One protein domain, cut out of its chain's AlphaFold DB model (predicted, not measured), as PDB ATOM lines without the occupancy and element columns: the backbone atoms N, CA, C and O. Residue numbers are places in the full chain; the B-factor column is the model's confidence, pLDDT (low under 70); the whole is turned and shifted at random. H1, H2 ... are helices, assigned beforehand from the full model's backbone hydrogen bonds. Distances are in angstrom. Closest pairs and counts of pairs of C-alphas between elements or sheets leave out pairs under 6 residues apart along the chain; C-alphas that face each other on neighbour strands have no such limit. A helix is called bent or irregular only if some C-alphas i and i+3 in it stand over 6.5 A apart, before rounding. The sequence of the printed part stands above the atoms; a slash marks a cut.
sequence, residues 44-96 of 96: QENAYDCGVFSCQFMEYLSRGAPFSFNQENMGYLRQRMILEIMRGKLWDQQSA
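This is residues 44 to 96 of the 96 residues of the protein "Sentrin-specific protease" of Thanatephorus cucumeris (strain AG1-IB / isolate 7/3/14) (UniProt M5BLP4). Two helices, H1 and H2, stand crosswise as a wide, loose V that spreads from near the first residues of H1 and the first half of H2. The link, residues 63 to 70, folds back from the end of H1 to the start of H2, and after H2 the tail, residues 88 to 96, turns back again. The printed part has 53 residues with two named helices, H1 then H2, and no named strand; the class is all helix. The whole is compact, with a radius of gyration of the C-alphas of 11.1 A, and rounded, with spans of 27 by 26 by 18 A.

H1, residues 50 to 62, and H2, residues 71 to 87, only just touch, with 3 pairs of C-alphas within 8 A. The closest C-alphas of the two are those of Val 52 and Arg 78, 6.6 A apart. H1 touches H2 with residue 52 alone, and H2 touches H1 with residues 74 to 78 alone. Their lines stand about perpendicular, at 73 degrees, and their centres are 11.6 A apart. In H1 each O i to N i+4 pair is within hydrogen-bond range; in H2 11 of 13 are.

H1 begins at C-alpha 50, at (32.128, -30.859, 37.968), and is 18.2 A long from first to last C-alpha. H2 is 24.9 A long and ends at C-alpha 87, at (17.251, -18.344, 25.622). H2 is irregular, with C-alphas 72 and 75 standing 7.1 A apart, and has a kink of 32 degrees near residue 78.

The two C-alphas farthest apart are those of Ala 47 and Ser 95, 30.1 A. The printed part has no cut and ends at Ala 96, the chain's last residue. The link from H1 to H2, 8 residues, is short. The mean pLDDT of the printed part is 91.8, and residues 93 to 96 are under 70.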
ATOM      1  N   GLN A  44      38.665 -28.296  39.027       95.62
ATOM      2  CA  GLN A  44      37.732 -27.902  40.080       95.62
ATOM      3  C   GLN A  44      38.384 -28.057  41.461       95.62
ATOM      4  O   GLN A  44      39.070 -29.050  41.730       95.62
ATOM      5  N   GLU A  45      38.078 -27.132  42.361       96.19
ATOM      6  CA  GLU A  45      38.589 -27.096  43.739       96.19
ATOM      7  C   GLU A  45      37.515 -27.473  44.774       96.19
ATOM      8  O   GLU A  45      37.771 -27.520  45.974       96.19
ATOM      9  N   ASN A  46      36.301 -27.789  44.316       95.44
ATOM     10  CA  ASN A  46      35.179 -28.210  45.153       95.44
ATOM     11  C   ASN A  46      34.479 -29.460  44.592       95.44
ATOM     12  O   ASN A  46      34.918 -30.040  43.602       95.44
ATOM     13  N   ALA A  47      33.391 -29.903  45.228       93.25
ATOM     14  CA  ALA A  47      32.660 -31.120  44.856       93.25
ATOM     15  C   ALA A  47      31.420 -30.889  43.964       93.25
ATOM     16  O   ALA A  47      30.765 -31.860  43.589       93.25
ATOM     17  N   TYR A  48      31.079 -29.641  43.621       95.25
ATOM     18  CA  TYR A  48      29.792 -29.287  42.998       95.25
ATOM     19  C   TYR A  48      29.907 -28.573  41.637       95.25
ATOM     20  O   TYR A  48      28.890 -28.354  40.973       95.25
ATOM     21  N   ASP A  49      31.120 -28.231  41.193       96.75
ATOM     22  CA  ASP A  49      31.365 -27.581  39.896       96.75
ATOM     23  C   ASP A  49      31.718 -28.552  38.754       96.75
ATOM     24  O   ASP A  49      31.876 -28.116  37.616       96.75
ATOM     25  N   CYS A  50      31.763 -29.868  38.995       95.38
ATOM     26  CA  CYS A  50      32.128 -30.859  37.968       95.38
ATOM     27  C   CYS A  50      31.276 -30.765  36.691       95.38
ATOM     28  O   CYS A  50      31.794 -30.923  35.585       95.38
ATOM     29  N   GLY A  51      29.981 -30.469  36.833       96.62
ATOM     30  CA  GLY A  51      29.077 -30.252  35.704       96.62
ATOM     31  C   GLY A  51      29.414 -28.988  34.914       96.62
ATOM     32  O   GLY A  51      29.431 -29.024  33.687       96.62
ATOM     33  N   VAL A  52      29.752 -27.892  35.602       97.12
ATOM     34  CA  VAL A  52      30.105 -26.617  34.956       97.12
ATOM     35  C   VAL A  52      31.435 -26.752  34.212       97.12
ATOM     36  O   VAL A  52      31.500 -26.390  33.041       97.12
ATOM     37  N   PHE A  53      32.453 -27.364  34.834       97.38
ATOM     38  CA  PHE A  53      33.726 -27.683  34.174       97.38
ATOM     39  C   PHE A  53      33.513 -28.563  32.940       97.38
ATOM     40  O   PHE A  53      34.030 -28.247  31.874       97.38
ATOM     41  N   SER A  54      32.709 -29.629  33.050       96.81
ATOM     42  CA  SER A  54      32.410 -30.516  31.914       96.81
ATOM     43  C   SER A  54      31.792 -29.747  30.741       96.81
ATOM     44  O   SER A  54      32.220 -29.914  29.601       96.81
ATOM     45  N   CYS A  55      30.820 -28.870  31.013       97.19
ATOM     46  CA  CYS A  55      30.203 -28.029  29.990       97.19
ATOM     47  C   CYS A  55      31.187 -27.032  29.373       97.19
ATOM     48  O   CYS A  55      31.190 -26.884  28.156       97.19
ATOM     49  N   GLN A  56      32.045 -26.385  30.168       96.62
ATOM     50  CA  GLN A  56      33.045 -25.471  29.612       96.62
ATOM     51  C   GLN A  56      34.100 -26.204  28.781       96.62
ATOM     52  O   GLN A  56      34.423 -25.749  27.692       96.62
ATOM     53  N   PHE A  57      34.590 -27.369  29.211       96.44
ATOM     54  CA  PHE A  57      35.505 -28.154  28.378       96.44
ATOM     55  C   PHE A  57      34.889 -28.482  27.014       96.44
ATOM     56  O   PHE A  57      35.545 -28.303  25.991       96.44
ATOM     57  N   MET A  58      33.619 -28.900  26.982       95.81
ATOM     58  CA  MET A  58      32.908 -29.146  25.724       95.81
ATOM     59  C   MET A  58      32.733 -27.872  24.888       95.81
ATOM     60  O   MET A  58      32.945 -27.920  23.679       95.81
ATOM     61  N   GLU A  59      32.403 -26.741  25.516       94.44
ATOM     62  CA  GLU A  59      32.251 -25.445  24.842       94.44
ATOM     63  C   GLU A  59      33.529 -25.058  24.087       94.44
ATOM     64  O   GLU A  59      33.493 -24.823  22.879       94.44
ATOM     65  N   TYR A  60      34.675 -25.078  24.769       94.25
ATOM     66  CA  TYR A  60      35.965 -24.712  24.185       94.25
ATOM     67  C   TYR A  60      36.441 -25.718  23.129       94.25
ATOM     68  O   TYR A  60      36.835 -25.312  22.033       94.25
ATOM     69  N   LEU A  61      36.336 -27.028  23.404       94.75
ATOM     70  CA  LEU A  61      36.709 -28.075  22.442       94.75
ATOM     71  C   LEU A  61      35.876 -27.991  21.158       94.75
ATOM     72  O   LEU A  61      36.425 -28.111  20.066       94.75
ATOM     73  N   SER A  62      34.566 -27.745  21.274       94.56
ATOM     74  CA  SER A  62      33.669 -27.643  20.114       94.56
ATOM     75  C   SER A  62      34.001 -26.466  19.190       94.56
ATOM     76  O   SER A  62      33.688 -26.508  18.002       94.56
ATOM     77  N   ARG A  63      34.670 -25.439  19.728       93.19
ATOM     78  CA  ARG A  63      35.105 -24.236  19.004       93.19
ATOM     79  C   ARG A  63      36.578 -24.277  18.589       93.19
ATOM     80  O   ARG A  63      37.038 -23.340  17.947       93.19
ATOM     81  N   GLY A  64      37.318 -25.327  18.956       93.06
ATOM     82  CA  GLY A  64      38.763 -25.411  18.727       93.06
ATOM     83  C   GLY A  64      39.563 -24.344  19.486       93.06
ATOM     84  O   GLY A  64      40.617 -23.925  19.015       93.06
ATOM     85  N   ALA A  65      39.053 -23.875  20.629       91.44
ATOM     86  CA  ALA A  65      39.670 -22.825  21.432       91.44
ATOM     87  C   ALA A  65      40.446 -23.410  22.631       91.44
ATOM     88  O   ALA A  65      40.021 -24.423  23.194       91.44
ATOM     89  N   PRO A  66      41.555 -22.777  23.063       92.31
ATOM     90  CA  PRO A  66      42.279 -23.187  24.264       92.31
ATOM     91  C   PRO A  66      41.457 -22.894  25.520       92.31
ATOM     92  O   PRO A  66      40.746 -21.892  25.578       92.31
ATOM     93  N   PHE A  67      41.580 -23.731  26.549       94.06
ATOM     94  CA  PHE A  67      40.858 -23.528  27.806       94.06
ATOM     95  C   PHE A  67      41.296 -22.224  28.485       94.06
ATOM     96  O   PHE A  67      42.429 -22.105  28.940       94.06
ATOM     97  N   SER A  68      40.388 -21.249  28.571       92.69
ATOM     98  CA  SER A  68      40.636 -19.946  29.207       92.69
ATOM     99  C   SER A  68      39.688 -19.663  30.376       92.69
ATOM    100  O   SER A  68      39.172 -18.558  30.528       92.69
ATOM    101  N   PHE A  69      39.441 -20.675  31.211       95.31
ATOM    102  CA  PHE A  69      38.629 -20.554  32.423       95.31
ATOM    103  C   PHE A  69      39.284 -21.265  33.611       95.31
ATOM    104  O   PHE A  69      40.082 -22.182  33.437       95.31
ATOM    105  N   ASN A  70      38.923 -20.867  34.827       96.31
ATOM    106  CA  ASN A  70      39.375 -21.476  36.074       96.31
ATOM    107  C   ASN A  70      38.233 -21.521  37.115       96.31
ATOM    108  O   ASN A  70      37.079 -21.189  36.825       96.31
ATOM    109  N   GLN A  71      38.557 -21.942  38.339       97.19
ATOM    110  CA  GLN A  71      37.602 -22.063  39.441       97.19
ATOM    111  C   GLN A  71      36.917 -20.733  39.820       97.19
ATOM    112  O   GLN A  71      35.741 -20.741  40.196       97.19
ATOM    113  N   GLU A  72      37.594 -19.591  39.682       97.62
ATOM    114  CA  GLU A  72      37.041 -18.266  40.007       97.62
ATOM    115  C   GLU A  72      35.892 -17.883  39.063       97.62
ATOM    116  O   GLU A  72      34.964 -17.167  39.442       97.62
ATOM    117  N   ASN A  73      35.890 -18.416  37.837       97.12
ATOM    118  CA  ASN A  73      34.846 -18.129  36.860       97.12
ATOM    119  C   ASN A  73      33.536 -18.895  37.119       97.12
ATOM    120  O   ASN A  73      32.515 -18.556  36.516       97.12
ATOM    121  N   MET A  74      33.522 -19.916  37.988       96.88
ATOM    122  CA  MET A  74      32.384 -20.842  38.121       96.88
ATOM    123  C   MET A  74      31.070 -20.157  38.507       96.88
ATOM    124  O   MET A  74      30.014 -20.538  38.000       96.88
ATOM    125  N   GLY A  75      31.122 -19.115  39.344       96.62
ATOM    126  CA  GLY A  75      29.936 -18.337  39.714       96.62
ATOM    127  C   GLY A  75      29.283 -17.659  38.506       96.62
ATOM    128  O   GLY A  75      28.086 -17.830  38.265       96.62
ATOM    129  N   TYR A  76      30.088 -16.959  37.703       97.00
ATOM    130  CA  TYR A  76      29.638 -16.313  36.468       97.00
ATOM    131  C   TYR A  76      29.156 -17.335  35.435       97.00
ATOM    132  O   TYR A  76      28.065 -17.199  34.886       97.00
ATOM    133  N   LEU A  77      29.938 -18.387  35.191       97.19
ATOM    134  CA  LEU A  77      29.627 -19.395  34.179       97.19
ATOM    135  C   LEU A  77      28.323 -20.130  34.482       97.19
ATOM    136  O   LEU A  77      27.526 -20.365  33.576       97.19
ATOM    137  N   ARG A  78      28.051 -20.423  35.756       97.56
ATOM    138  CA  ARG A  78      26.788 -21.032  36.182       97.56
ATOM    139  C   ARG A  78      25.593 -20.120  35.885       97.56
ATOM    140  O   ARG A  78      24.578 -20.599  35.388       97.56
ATOM    141  N   GLN A  79      25.717 -18.813  36.132       97.44
ATOM    142  CA  GLN A  79      24.680 -17.836  35.774       97.44
ATOM    143  C   GLN A  79      24.524 -17.692  34.256       97.44
ATOM    144  O   GLN A  79      23.398 -17.650  33.757       97.44
ATOM    145  N   ARG A  80      25.635 -17.674  33.510       96.06
ATOM    146  CA  ARG A  80      25.623 -17.621  32.043       96.06
ATOM    147  C   ARG A  80      24.877 -18.817  31.458       96.06
ATOM    148  O   ARG A  80      23.969 -18.615  30.660       96.06
ATOM    149  N   MET A  81      25.176 -20.027  31.933       97.19
ATOM    150  CA  MET A  81      24.499 -21.254  31.501       97.19
ATOM    151  C   MET A  81      22.983 -21.189  31.725       97.19
ATOM    152  O   MET A  81      22.227 -21.603  30.852       97.19
ATOM    153  N   ILE A  82      22.513 -20.633  32.850       97.69
ATOM    154  CA  ILE A  82      21.070 -20.444  33.092       97.69
ATOM    155  C   ILE A  82      20.454 -19.575  31.987       97.69
ATOM    156  O   ILE A  82      19.436 -19.949  31.403       97.69
ATOM    157  N   LEU A  83      21.083 -18.443  31.662       97.31
ATOM    158  CA  LEU A  83      20.597 -17.544  30.613       97.31
ATOM    159  C   LEU A  83      20.647 -18.187  29.222       97.31
ATOM    160  O   LEU A  83      19.708 -18.015  28.445       97.31
ATOM    161  N   GLU A  84      21.710 -18.926  28.909       97.00
ATOM    162  CA  GLU A  84      21.875 -19.629  27.631       97.00
ATOM    163  C   GLU A  84      20.792 -20.695  27.437       97.00
ATOM    164  O   GLU A  84      20.173 -20.758  26.373       97.00
ATOM    165  N   ILE A  85      20.496 -21.473  28.485       97.75
ATOM    166  CA  ILE A  85      19.429 -22.482  28.483       97.75
ATOM    167  C   ILE A  85      18.064 -21.818  28.301       97.75
ATOM    168  O   ILE A  85      17.296 -22.229  27.435       97.75
ATOM    169  N   MET A  86      17.767 -20.768  29.073       98.25
ATOM    170  CA  MET A  86      16.483 -20.060  28.982       98.25
ATOM    171  C   MET A  86      16.253 -19.429  27.607       98.25
ATOM    172  O   MET A  86      15.118 -19.358  27.143       98.25
ATOM    173  N   ARG A  87      17.318 -18.954  26.955       96.88
ATOM    174  CA  ARG A  87      17.251 -18.344  25.622       96.88
ATOM    175  C   ARG A  87      17.329 -19.366  24.489       96.88
ATOM    176  O   ARG A  87      17.047 -19.005  23.351       96.88
ATOM    177  N   GLY A  88      17.752 -20.599  24.773       96.81
ATOM    178  CA  GLY A  88      18.065 -21.602  23.754       96.81
ATOM    179  C   GLY A  88      19.225 -21.191  22.840       96.81
ATOM    180  O   GLY A  88      19.273 -21.611  21.685       96.81
ATOM    181  N   LYS A  89      20.134 -20.330  23.318       95.19
ATOM    182  CA  LYS A  89      21.245 -19.786  22.527       95.19
ATOM    183  C   LYS A  89      22.482 -19.580  23.402       95.19
ATOM    184  O   LYS A  89      22.408 -18.874  24.406       95.19
ATOM    185  N   LEU A  90      23.608 -20.153  22.977       94.50
ATOM    186  CA  LEU A  90      24.924 -19.938  23.589       94.50
ATOM    187  C   LEU A  90      25.419 -18.513  23.337       94.50
ATOM    188  O   LEU A  90      25.141 -17.931  22.283       94.50
ATOM    189  N   TRP A  91      26.153 -17.947  24.294       88.25
ATOM    190  CA  TRP A  91      26.771 -16.642  24.099       88.25
ATOM    191  C   TRP A  91      27.979 -16.767  23.164       88.25
ATOM    192  O   TRP A  91      28.786 -17.685  23.298       88.25
ATOM    193  N   ASP A  92      28.127 -15.835  22.225       80.81
ATOM    194  CA  ASP A  92      29.317 -15.793  21.380       80.81
ATOM    195  C   ASP A  92      30.501 -15.304  22.219       80.81
ATOM    196  O   ASP A  92      30.508 -14.170  22.702       80.81
ATOM    197  N   GLN A  93      31.503 -16.162  22.416       65.38
ATOM    198  CA  GLN A  93      32.786 -15.743  22.968       65.38
ATOM    199  C   GLN A  93      33.465 -14.837  21.930       65.38
ATOM    200  O   GLN A  93      34.153 -15.320  21.036       65.38
ATOM    201  N   GLN A  94      33.223 -13.523  21.988       48.97
ATOM    202  CA  GLN A  94      34.098 -12.575  21.302       48.97
ATOM    203  C   GLN A  94      35.487 -12.715  21.917       48.97
ATOM    204  O   GLN A  94      35.625 -12.664  23.139       48.97
ATOM    205  N   SER A  95      36.471 -12.955  21.054       37.53
ATOM    206  CA  SER A  95      37.889 -13.052  21.372       37.53
ATOM    207  C   SER A  95      38.277 -11.953  22.360       37.53
ATOM    208  O   SER A  95      38.132 -10.772  22.043       37.53
ATOM    209  N   ALA A  96      38.707 -12.351  23.557       35.28
ATOM    210  CA  ALA A  96      39.508 -11.483  24.410       35.28
ATOM    211  C   ALA A  96      40.902 -11.328  23.792       35.28
ATOM    212  O   ALA A  96      41.389 -12.329  23.211       35.28
TER     213      ALA A  96